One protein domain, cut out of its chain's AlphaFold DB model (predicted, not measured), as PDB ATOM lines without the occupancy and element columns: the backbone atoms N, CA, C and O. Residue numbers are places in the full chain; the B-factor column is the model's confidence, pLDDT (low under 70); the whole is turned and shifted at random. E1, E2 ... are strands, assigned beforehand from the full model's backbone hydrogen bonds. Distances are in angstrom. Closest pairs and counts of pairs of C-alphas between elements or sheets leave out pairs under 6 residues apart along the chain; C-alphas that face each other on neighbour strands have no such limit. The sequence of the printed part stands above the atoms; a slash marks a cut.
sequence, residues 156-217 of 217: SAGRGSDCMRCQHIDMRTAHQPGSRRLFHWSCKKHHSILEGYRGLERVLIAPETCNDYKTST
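AT A GLANCE: This is residues 156 to 217 of the 217 residues of an uncharacterized protein of Nitrosomonas sp. Nm143 (UniProt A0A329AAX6). With little regular structure, this is a loose frame of two strand hairpins: E1-E2 reaches out along the longest axis, and the shorter E3-E4 is set crosswise to it, with long unnamed ends at residues 156 to 168 and 206 to 217. The printed part has 62 residues, 22 of them in four named strands, E1 to E4 in order, with no named helix: all strand, in two antiparallel sheets, E1 - E2 and E3 - E4. It is loose, with a radius of gyration of the C-alphas of 13.3 A, and spans 45 by 26 by 21 A.

IN THESE COORDINATES: Find C-alpha 169 at (168.700, 138.421, 136.399); there E1, residues 169 to 174, begins and runs 16.5 A. E2, residues 182 to 187, runs 16.9 A. E3 is residues 194 to 198, 13.1 A; E4, residues 201 to 205, 12.6 A, ends at C-alpha 205 at (172.318, 145.305, 144.088).

HOW THE PARTS SIT: In the hairpin E1 and E2, antiparallel at 153 degrees, look for N 172 and O 184, 2.8 A apart, within hydrogen-bond range. In the hairpin E3 and E4, antiparallel at 146 degrees, N 196 and O 203 are within range at 2.9 A. E2 and E4 are apart, only just, at 8.4 A.

THE WHOLE: The C-alphas of Gly 178 and Thr 217, the two farthest apart, are 46.5 A apart. The printed part has no cut and no long link. Residues 156 to 160, 198 and 213 to 217 have pLDDT under 70.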
ATOM      1  N   SER A 156     178.786 153.566 147.613       48.91
ATOM      2  CA  SER A 156     177.483 153.668 146.944       48.91
ATOM      3  C   SER A 156     176.451 154.070 147.996       48.91
ATOM      4  O   SER A 156     176.563 153.634 149.147       48.91
ATOM      5  N   ALA A 157     175.494 154.928 147.632       49.50
ATOM      6  CA  ALA A 157     174.601 155.650 148.539       49.50
ATOM      7  C   ALA A 157     173.678 154.765 149.412       49.50
ATOM      8  O   ALA A 157     172.667 155.246 149.919       49.50
ATOM      9  N   GLY A 158     173.985 153.475 149.584       50.38
ATOM     10  CA  GLY A 158     173.198 152.493 150.317       50.38
ATOM     11  C   GLY A 158     171.843 152.254 149.665       50.38
ATOM     12  O   GLY A 158     170.948 151.703 150.298       50.38
ATOM     13  N   ARG A 159     171.674 152.722 148.426       55.06
ATOM     14  CA  ARG A 159     170.410 152.773 147.711       55.06
ATOM     15  C   ARG A 159     170.602 152.086 146.376       55.06
ATOM     16  O   ARG A 159     171.023 152.683 145.399       55.06
ATOM     17  N   GLY A 160     170.297 150.804 146.376       59.16
ATOM     18  CA  GLY A 160     170.056 150.041 145.170       59.16
ATOM     19  C   GLY A 160     169.026 148.980 145.508       59.16
ATOM     20  O   GLY A 160     169.013 148.441 146.617       59.16
ATOM     21  N   SER A 161     168.113 148.742 144.579       71.75
ATOM     22  CA  SER A 161     167.089 147.720 144.750       71.75
ATOM     23  C   SER A 161     167.738 146.338 144.729       71.75
ATOM     24  O   SER A 161     168.698 146.103 143.992       71.75
ATOM     25  N   ASP A 162     167.215 145.416 145.531       78.38
ATOM     26  CA  ASP A 162     167.680 144.031 145.532       78.38
ATOM     27  C   ASP A 162     167.430 143.387 144.154       78.38
ATOM     28  O   ASP A 162     166.292 143.147 143.742       78.38
ATOM     29  N   CYS A 163     168.515 143.129 143.422       85.19
ATOM     30  CA  CYS A 163     168.523 142.544 142.087       85.19
ATOM     31  C   CYS A 163     168.211 141.042 142.096       85.19
ATOM     32  O   CYS A 163     167.868 140.494 141.049       85.19
ATOM     33  N   MET A 164     168.222 140.386 143.263       80.50
ATOM     34  CA  MET A 164     167.902 138.959 143.389       80.50
ATOM     35  C   MET A 164     166.488 138.616 142.904       80.50
ATOM     36  O   MET A 164     166.240 137.484 142.497       80.50
ATOM     37  N   ARG A 165     165.560 139.585 142.921       77.31
ATOM     38  CA  ARG A 165     164.168 139.418 142.464       77.31
ATOM     39  C   ARG A 165     163.893 139.995 141.071       77.31
ATOM     40  O   ARG A 165     162.743 140.023 140.634       77.31
ATOM     41  N   CYS A 166     164.911 140.497 140.373       83.44
ATOM     42  CA  CYS A 166     164.731 141.085 139.048       83.44
ATOM     43  C   CYS A 166     164.443 139.995 138.004       83.44
ATOM     44  O   CYS A 166     165.184 139.028 137.897       83.44
ATOM     45  N   GLN A 167     163.430 140.181 137.152       85.06
ATOM     46  CA  GLN A 167     163.123 139.232 136.063       85.06
ATOM     47  C   GLN A 167     164.220 139.148 134.984       85.06
ATOM     48  O   GLN A 167     164.232 138.234 134.162       85.06
ATOM     49  N   HIS A 168     165.123 140.129 134.960       87.62
ATOM     50  CA  HIS A 168     166.237 140.195 134.023       87.62
ATOM     51  C   HIS A 168     167.532 139.617 134.607       87.62
ATOM     52  O   HIS A 168     168.546 139.657 133.916       87.62
ATOM     53  N   ILE A 169     167.529 139.097 135.840       88.44
ATOM     54  CA  ILE A 169     168.700 138.421 136.399       88.44
ATOM     55  C   ILE A 169     168.872 137.047 135.743       88.44
ATOM     56  O   ILE A 169     167.911 136.300 135.566       88.44
ATOM     57  N   ASP A 170     170.099 136.730 135.356       89.19
ATOM     58  CA  ASP A 170     170.501 135.421 134.854       89.19
ATOM     59  C   ASP A 170     171.651 134.890 135.708       89.19
ATOM     60  O   ASP A 170     172.539 135.654 136.097       89.19
ATOM     61  N   MET A 171     171.634 133.590 136.000       88.12
ATOM     62  CA  MET A 171     172.659 132.919 136.796       88.12
ATOM     63  C   MET A 171     173.325 131.843 135.947       88.12
ATOM     64  O   MET A 171     172.673 130.915 135.473       88.12
ATOM     65  N   ARG A 172     174.645 131.928 135.810       87.25
ATOM     66  CA  ARG A 172     175.466 130.906 135.163       87.25
ATOM     67  C   ARG A 172     176.297 130.181 136.203       87.25
ATOM     68  O   ARG A 172     176.852 130.794 137.115       87.25
ATOM     69  N   THR A 173     176.403 128.868 136.047       87.31
ATOM     70  CA  THR A 173     177.275 128.044 136.882       87.31
ATOM     71  C   THR A 173     178.501 127.634 136.089       87.31
ATOM     72  O   THR A 173     178.400 127.142 134.970       87.31
ATOM     73  N   ALA A 174     179.669 127.854 136.681       80.75
ATOM     74  CA  ALA A 174     180.915 127.276 136.219       80.75
ATOM     75  C   ALA A 174     181.319 126.193 137.222       80.75
ATOM     76  O   ALA A 174     181.429 126.448 138.428       80.75
ATOM     77  N   HIS A 175     181.504 124.972 136.729       81.38
ATOM     78  CA  HIS A 175     181.993 123.855 137.524       81.38
ATOM     79  C   HIS A 175     183.254 123.301 136.876       81.38
ATOM     80  O   HIS A 175     183.237 122.936 135.703       81.38
ATOM     81  N   GLN A 176     184.337 123.243 137.647       79.62
ATOM     82  CA  GLN A 176     185.536 122.511 137.275       79.62
ATOM     83  C   GLN A 176     185.623 121.252 138.152       79.62
ATOM     84  O   GLN A 176     185.303 121.322 139.346       79.62
ATOM     85  N   PRO A 177     186.024 120.093 137.597       77.81
ATOM     86  CA  PRO A 177     186.245 118.887 138.387       77.81
ATOM     87  C   PRO A 177     187.228 119.167 139.532       77.81
ATOM     88  O   PRO A 177     188.302 119.717 139.311       77.81
ATOM     89  N   GLY A 178     186.843 118.826 140.764       84.19
ATOM     90  CA  GLY A 178     187.654 119.086 141.961       84.19
ATOM     91  C   GLY A 178     187.549 120.504 142.540       84.19
ATOM     92  O   GLY A 178     188.186 120.781 143.553       84.19
ATOM     93  N   SER A 179     186.733 121.398 141.964       82.25
ATOM     94  CA  SER A 179     186.529 122.757 142.483       82.25
ATOM     95  C   SER A 179     185.143 122.956 143.104       82.25
ATOM     96  O   SER A 179     184.154 122.299 142.758       82.25
ATOM     97  N   ARG A 180     185.035 123.960 143.983       82.62
ATOM     98  CA  ARG A 180     183.733 124.495 144.400       82.62
ATOM     99  C   ARG A 180     183.011 125.077 143.178       82.62
ATOM    100  O   ARG A 180     183.644 125.675 142.307       82.62
ATOM    101  N   ARG A 181     181.684 124.915 143.122       84.38
ATOM    102  CA  ARG A 181     180.838 125.556 142.102       84.38
ATOM    103  C   ARG A 181     180.944 127.075 142.219       84.38
ATOM    104  O   ARG A 181     180.758 127.619 143.307       84.38
ATOM    105  N   LEU A 182     181.214 127.733 141.096       82.06
ATOM    106  CA  LEU A 182     181.218 129.185 140.994       82.06
ATOM    107  C   LEU A 182     179.925 129.634 140.326       82.06
ATOM    108  O   LEU A 182     179.560 129.157 139.251       82.06
ATOM    109  N   PHE A 183     179.240 130.559 140.979       83.25
ATOM    110  CA  PHE A 183     178.016 131.161 140.479       83.25
ATOM    111  C   PHE A 183     178.350 132.564 139.972       83.25
ATOM    112  O   PHE A 183     179.010 133.338 140.669       83.25
ATOM    113  N   HIS A 184     177.912 132.866 138.756       83.88
ATOM    114  CA  HIS A 184     178.046 134.173 138.126       83.88
ATOM    115  C   HIS A 184     176.655 134.711 137.832       83.88
ATOM    116  O   HIS A 184     175.829 134.001 137.262       83.88
ATOM    117  N   TRP A 185     176.407 135.962 138.202       86.88
ATOM    118  CA  TRP A 185     175.142 136.630 137.940       86.88
ATOM    119  C   TRP A 185     175.349 137.740 136.922       86.88
ATOM    120  O   TRP A 185     176.333 138.475 136.975       86.88
ATOM    121  N   SER A 186     174.415 137.859 135.989       87.94
ATOM    122  CA  SER A 186     174.440 138.885 134.949       87.94
ATOM    123  C   SER A 186     173.036 139.402 134.681       87.94
ATOM    124  O   SER A 186     172.071 138.644 134.745       87.94
ATOM    125  N   CYS A 187     172.905 140.689 134.368       88.19
ATOM    126  CA  CYS A 187     171.631 141.261 133.955       88.19
ATOM    127  C   CYS A 187     171.473 141.090 132.440       88.19
ATOM    128  O   CYS A 187     172.346 141.506 131.682       88.19
ATOM    129  N   LYS A 188     170.337 140.559 131.979       88.19
ATOM    130  CA  LYS A 188     169.993 140.433 130.550       88.19
ATOM    131  C   LYS A 188     169.883 141.781 129.828       88.19
ATOM    132  O   LYS A 188     169.941 141.813 128.609       88.19
ATOM    133  N   LYS A 189     169.738 142.886 130.571       85.62
ATOM    134  CA  LYS A 189     169.802 144.259 130.039       85.62
ATOM    135  C   LYS A 189     171.193 144.891 130.128       85.62
ATOM    136  O   LYS A 189     171.332 146.087 129.921       85.62
ATOM    137  N   HIS A 190     172.215 144.107 130.469       83.69
ATOM    138  CA  HIS A 190     173.604 144.561 130.580       83.69
ATOM    139  C   HIS A 190     173.841 145.671 131.617       83.69
ATOM    140  O   HIS A 190     174.844 146.380 131.564       83.69
ATOM    141  N   HIS A 191     172.959 145.797 132.610       83.38
ATOM    142  CA  HIS A 191     173.229 146.624 133.779       83.38
ATOM    143  C   HIS A 191     174.402 146.053 134.583       83.38
ATOM    144  O   HIS A 191     174.490 144.841 134.799       83.38
ATOM    145  N   SER A 192     175.279 146.939 135.059       78.06
ATOM    146  CA  SER A 192     176.337 146.579 136.005       78.06
ATOM    147  C   SER A 192     175.705 146.196 137.341       78.06
ATOM    148  O   SER A 192     175.109 147.044 138.001       78.06
ATOM    149  N   ILE A 193     175.799 144.922 137.721       79.38
ATOM    150  CA  ILE A 193     175.304 144.432 139.011       79.38
ATOM    151  C   ILE A 193     176.397 144.645 140.047       79.38
ATOM    152  O   ILE A 193     177.535 144.220 139.853       79.38
ATOM    153  N   LEU A 194     176.040 145.291 141.151       76.75
ATOM    154  CA  LEU A 194     176.924 145.433 142.296       76.75
ATOM    155  C   LEU A 194     176.716 144.256 143.244       76.75
ATOM    156  O   LEU A 194     175.591 143.809 143.463       76.75
ATOM    157  N   GLU A 195     177.798 143.766 143.833       79.88
ATOM    158  CA  GLU A 195     177.747 142.667 144.791       79.88
ATOM    159  C   GLU A 195     178.083 143.172 146.187       79.88
ATOM    160  O   GLU A 195     179.045 143.910 146.391       79.88
ATOM    161  N   GLY A 196     177.273 142.764 147.157       73.50
ATOM    162  CA  GLY A 196     177.482 143.057 148.564       73.50
ATOM    163  C   GLY A 196     177.219 141.836 149.432       73.50
ATOM    164  O   GLY A 196     176.752 140.796 148.965       73.50
ATOM    165  N   TYR A 197     177.499 141.983 150.722       73.31
ATOM    166  CA  TYR A 197     177.208 140.966 151.726       73.31
ATOM    167  C   TYR A 197     176.414 141.584 152.873       73.31
ATOM    168  O   TYR A 197     176.799 142.621 153.417       73.31
ATOM    169  N   ARG A 198     175.309 140.935 153.251       68.81
ATOM    170  CA  ARG A 198     174.548 141.244 154.465       68.81
ATOM    171  C   ARG A 198     174.719 140.078 155.434       68.81
ATOM    172  O   ARG A 198     174.061 139.051 155.315       68.81
ATOM    173  N   GLY A 199     175.653 140.218 156.374       78.56
ATOM    174  CA  GLY A 199     176.108 139.083 157.179       78.56
ATOM    175  C   GLY A 199     176.854 138.073 156.303       78.56
ATOM    176  O   GLY A 199     177.844 138.433 155.674       78.56
ATOM    177  N   LEU A 200     176.366 136.830 156.248       71.50
ATOM    178  CA  LEU A 200     176.915 135.765 155.391       71.50
ATOM    179  C   LEU A 200     176.168 135.615 154.053       71.50
ATOM    180  O   LEU A 200     176.563 134.803 153.216       71.50
ATOM    181  N   GLU A 201     175.100 136.384 153.834       72.69
ATOM    182  CA  GLU A 201     174.293 136.313 152.618       72.69
ATOM    183  C   GLU A 201     174.847 137.249 151.542       72.69
ATOM    184  O   GLU A 201     175.061 138.440 151.784       72.69
ATOM    185  N   ARG A 202     175.062 136.709 150.337       76.38
ATOM    186  CA  ARG A 202     175.387 137.500 149.146       76.38
ATOM    187  C   ARG A 202     174.132 138.229 148.683       76.38
ATOM    188  O   ARG A 202     173.100 137.601 148.464       76.38
ATOM    189  N   VAL A 203     174.248 139.536 148.485       81.56
ATOM    190  CA  VAL A 203     173.179 140.395 147.974       81.56
ATOM    191  C   VAL A 203     173.631 140.985 146.646       81.56
ATOM    192  O   VAL A 203     174.753 141.482 146.530       81.56
ATOM    193  N   LEU A 204     172.757 140.930 145.644       85.38
ATOM    194  CA  LEU A 204     172.977 141.568 144.351       85.38
ATOM    195  C   LEU A 204     172.201 142.872 144.327       85.38
ATOM    196  O   LEU A 204     171.008 142.894 144.609       85.38
ATOM    197  N   ILE A 205     172.867 143.961 143.990       83.12
ATOM    198  CA  ILE A 205     172.318 145.305 144.088       83.12
ATOM    199  C   ILE A 205     172.246 145.894 142.684       83.12
ATOM    200  O   ILE A 205     173.208 145.843 141.912       83.12
ATOM    201  N   ALA A 206     171.079 146.440 142.352       80.62
ATOM    202  CA  ALA A 206     170.881 147.200 141.130       80.62
ATOM    203  C   ALA A 206     171.793 148.425 141.065       80.62
ATOM    204  O   ALA A 206     171.975 149.083 142.093       80.62
ATOM    205  N   PRO A 207     172.229 148.847 139.872       75.88
ATOM    206  CA  PRO A 207     172.641 150.228 139.708       75.88
ATOM    207  C   PRO A 207     171.426 151.158 139.844       75.88
ATOM    208  O   PRO A 207     170.298 150.774 139.524       75.88
ATOM    209  N   GLU A 208     171.660 152.404 140.262       73.00
ATOM    210  CA  GLU A 208     170.611 153.430 140.416       73.00
ATOM    211  C   GLU A 208     169.846 153.710 139.108       73.00
ATOM    212  O   GLU A 208     168.705 154.158 139.136       73.00
ATOM    213  N   THR A 209     170.447 153.406 137.956       73.75
ATOM    214  CA  THR A 209     169.845 153.567 136.625       73.75
ATOM    215  C   THR A 209     168.823 152.482 136.263       73.75
ATOM    216  O   THR A 209     168.116 152.619 135.265       73.75
ATOM    217  N   CYS A 210     168.730 151.390 137.030       78.06
ATOM    218  CA  CYS A 210     167.849 150.269 136.715       78.06
ATOM    219  C   CYS A 210     166.435 150.478 137.285       78.06
ATOM    220  O   CYS A 210     166.215 150.352 138.488       78.06
ATOM    221  N   ASN A 211     165.455 150.684 136.401       77.00
ATOM    222  CA  ASN A 211     164.046 150.923 136.757       77.00
ATOM    223  C   ASN A 211     163.142 149.677 136.644       77.00
ATOM    224  O   ASN A 211     161.926 149.776 136.764       77.00
ATOM    225  N   ASP A 212     163.716 148.490 136.426       74.62
ATOM    226  CA  ASP A 212     162.963 147.253 136.139       74.62
ATOM    227  C   ASP A 212     162.401 146.532 137.375       74.62
ATOM    228  O   ASP A 212     161.876 145.416 137.288       74.62
ATOM    229  N   TYR A 213     162.533 147.143 138.546       67.50
ATOM    230  CA  TYR A 213     161.975 146.625 139.783       67.50
ATOM    231  C   TYR A 213     160.483 146.897 139.767       67.50
ATOM    232  O   TYR A 213     160.057 148.033 139.952       67.50
ATOM    233  N   LYS A 214     159.694 145.851 139.497       56.75
ATOM    234  CA  LYS A 214     158.230 145.917 139.507       56.75
ATOM    235  C   LYS A 214     157.774 146.645 140.772       56.75
ATOM    236  O   LYS A 214     157.982 146.147 141.876       56.75
ATOM    237  N   THR A 215     157.144 147.802 140.604       49.34
ATOM    238  CA  THR A 215     156.296 148.388 141.637       49.34
ATOM    239  C   THR A 215     155.170 147.392 141.863       49.34
ATOM    240  O   THR A 215     154.282 147.265 141.022       49.34
ATOM    241  N   SER A 216     155.263 146.611 142.938       45.28
ATOM    242  CA  SER A 216     154.149 145.802 143.420       45.28
ATOM    243  C   SER A 216     152.960 146.738 143.605       45.28
ATOM    244  O   SER A 216     153.017 147.645 144.436       45.28
ATOM    245  N   THR A 217     151.973 146.568 142.731       35.81
ATOM    246  CA  THR A 217     150.640 147.157 142.849       35.81
ATOM    247  C   THR A 217     149.867 146.382 143.901       35.81
ATOM    248  O   THR A 217     150.116 145.156 144.000       35.81
TER     249      THR A 217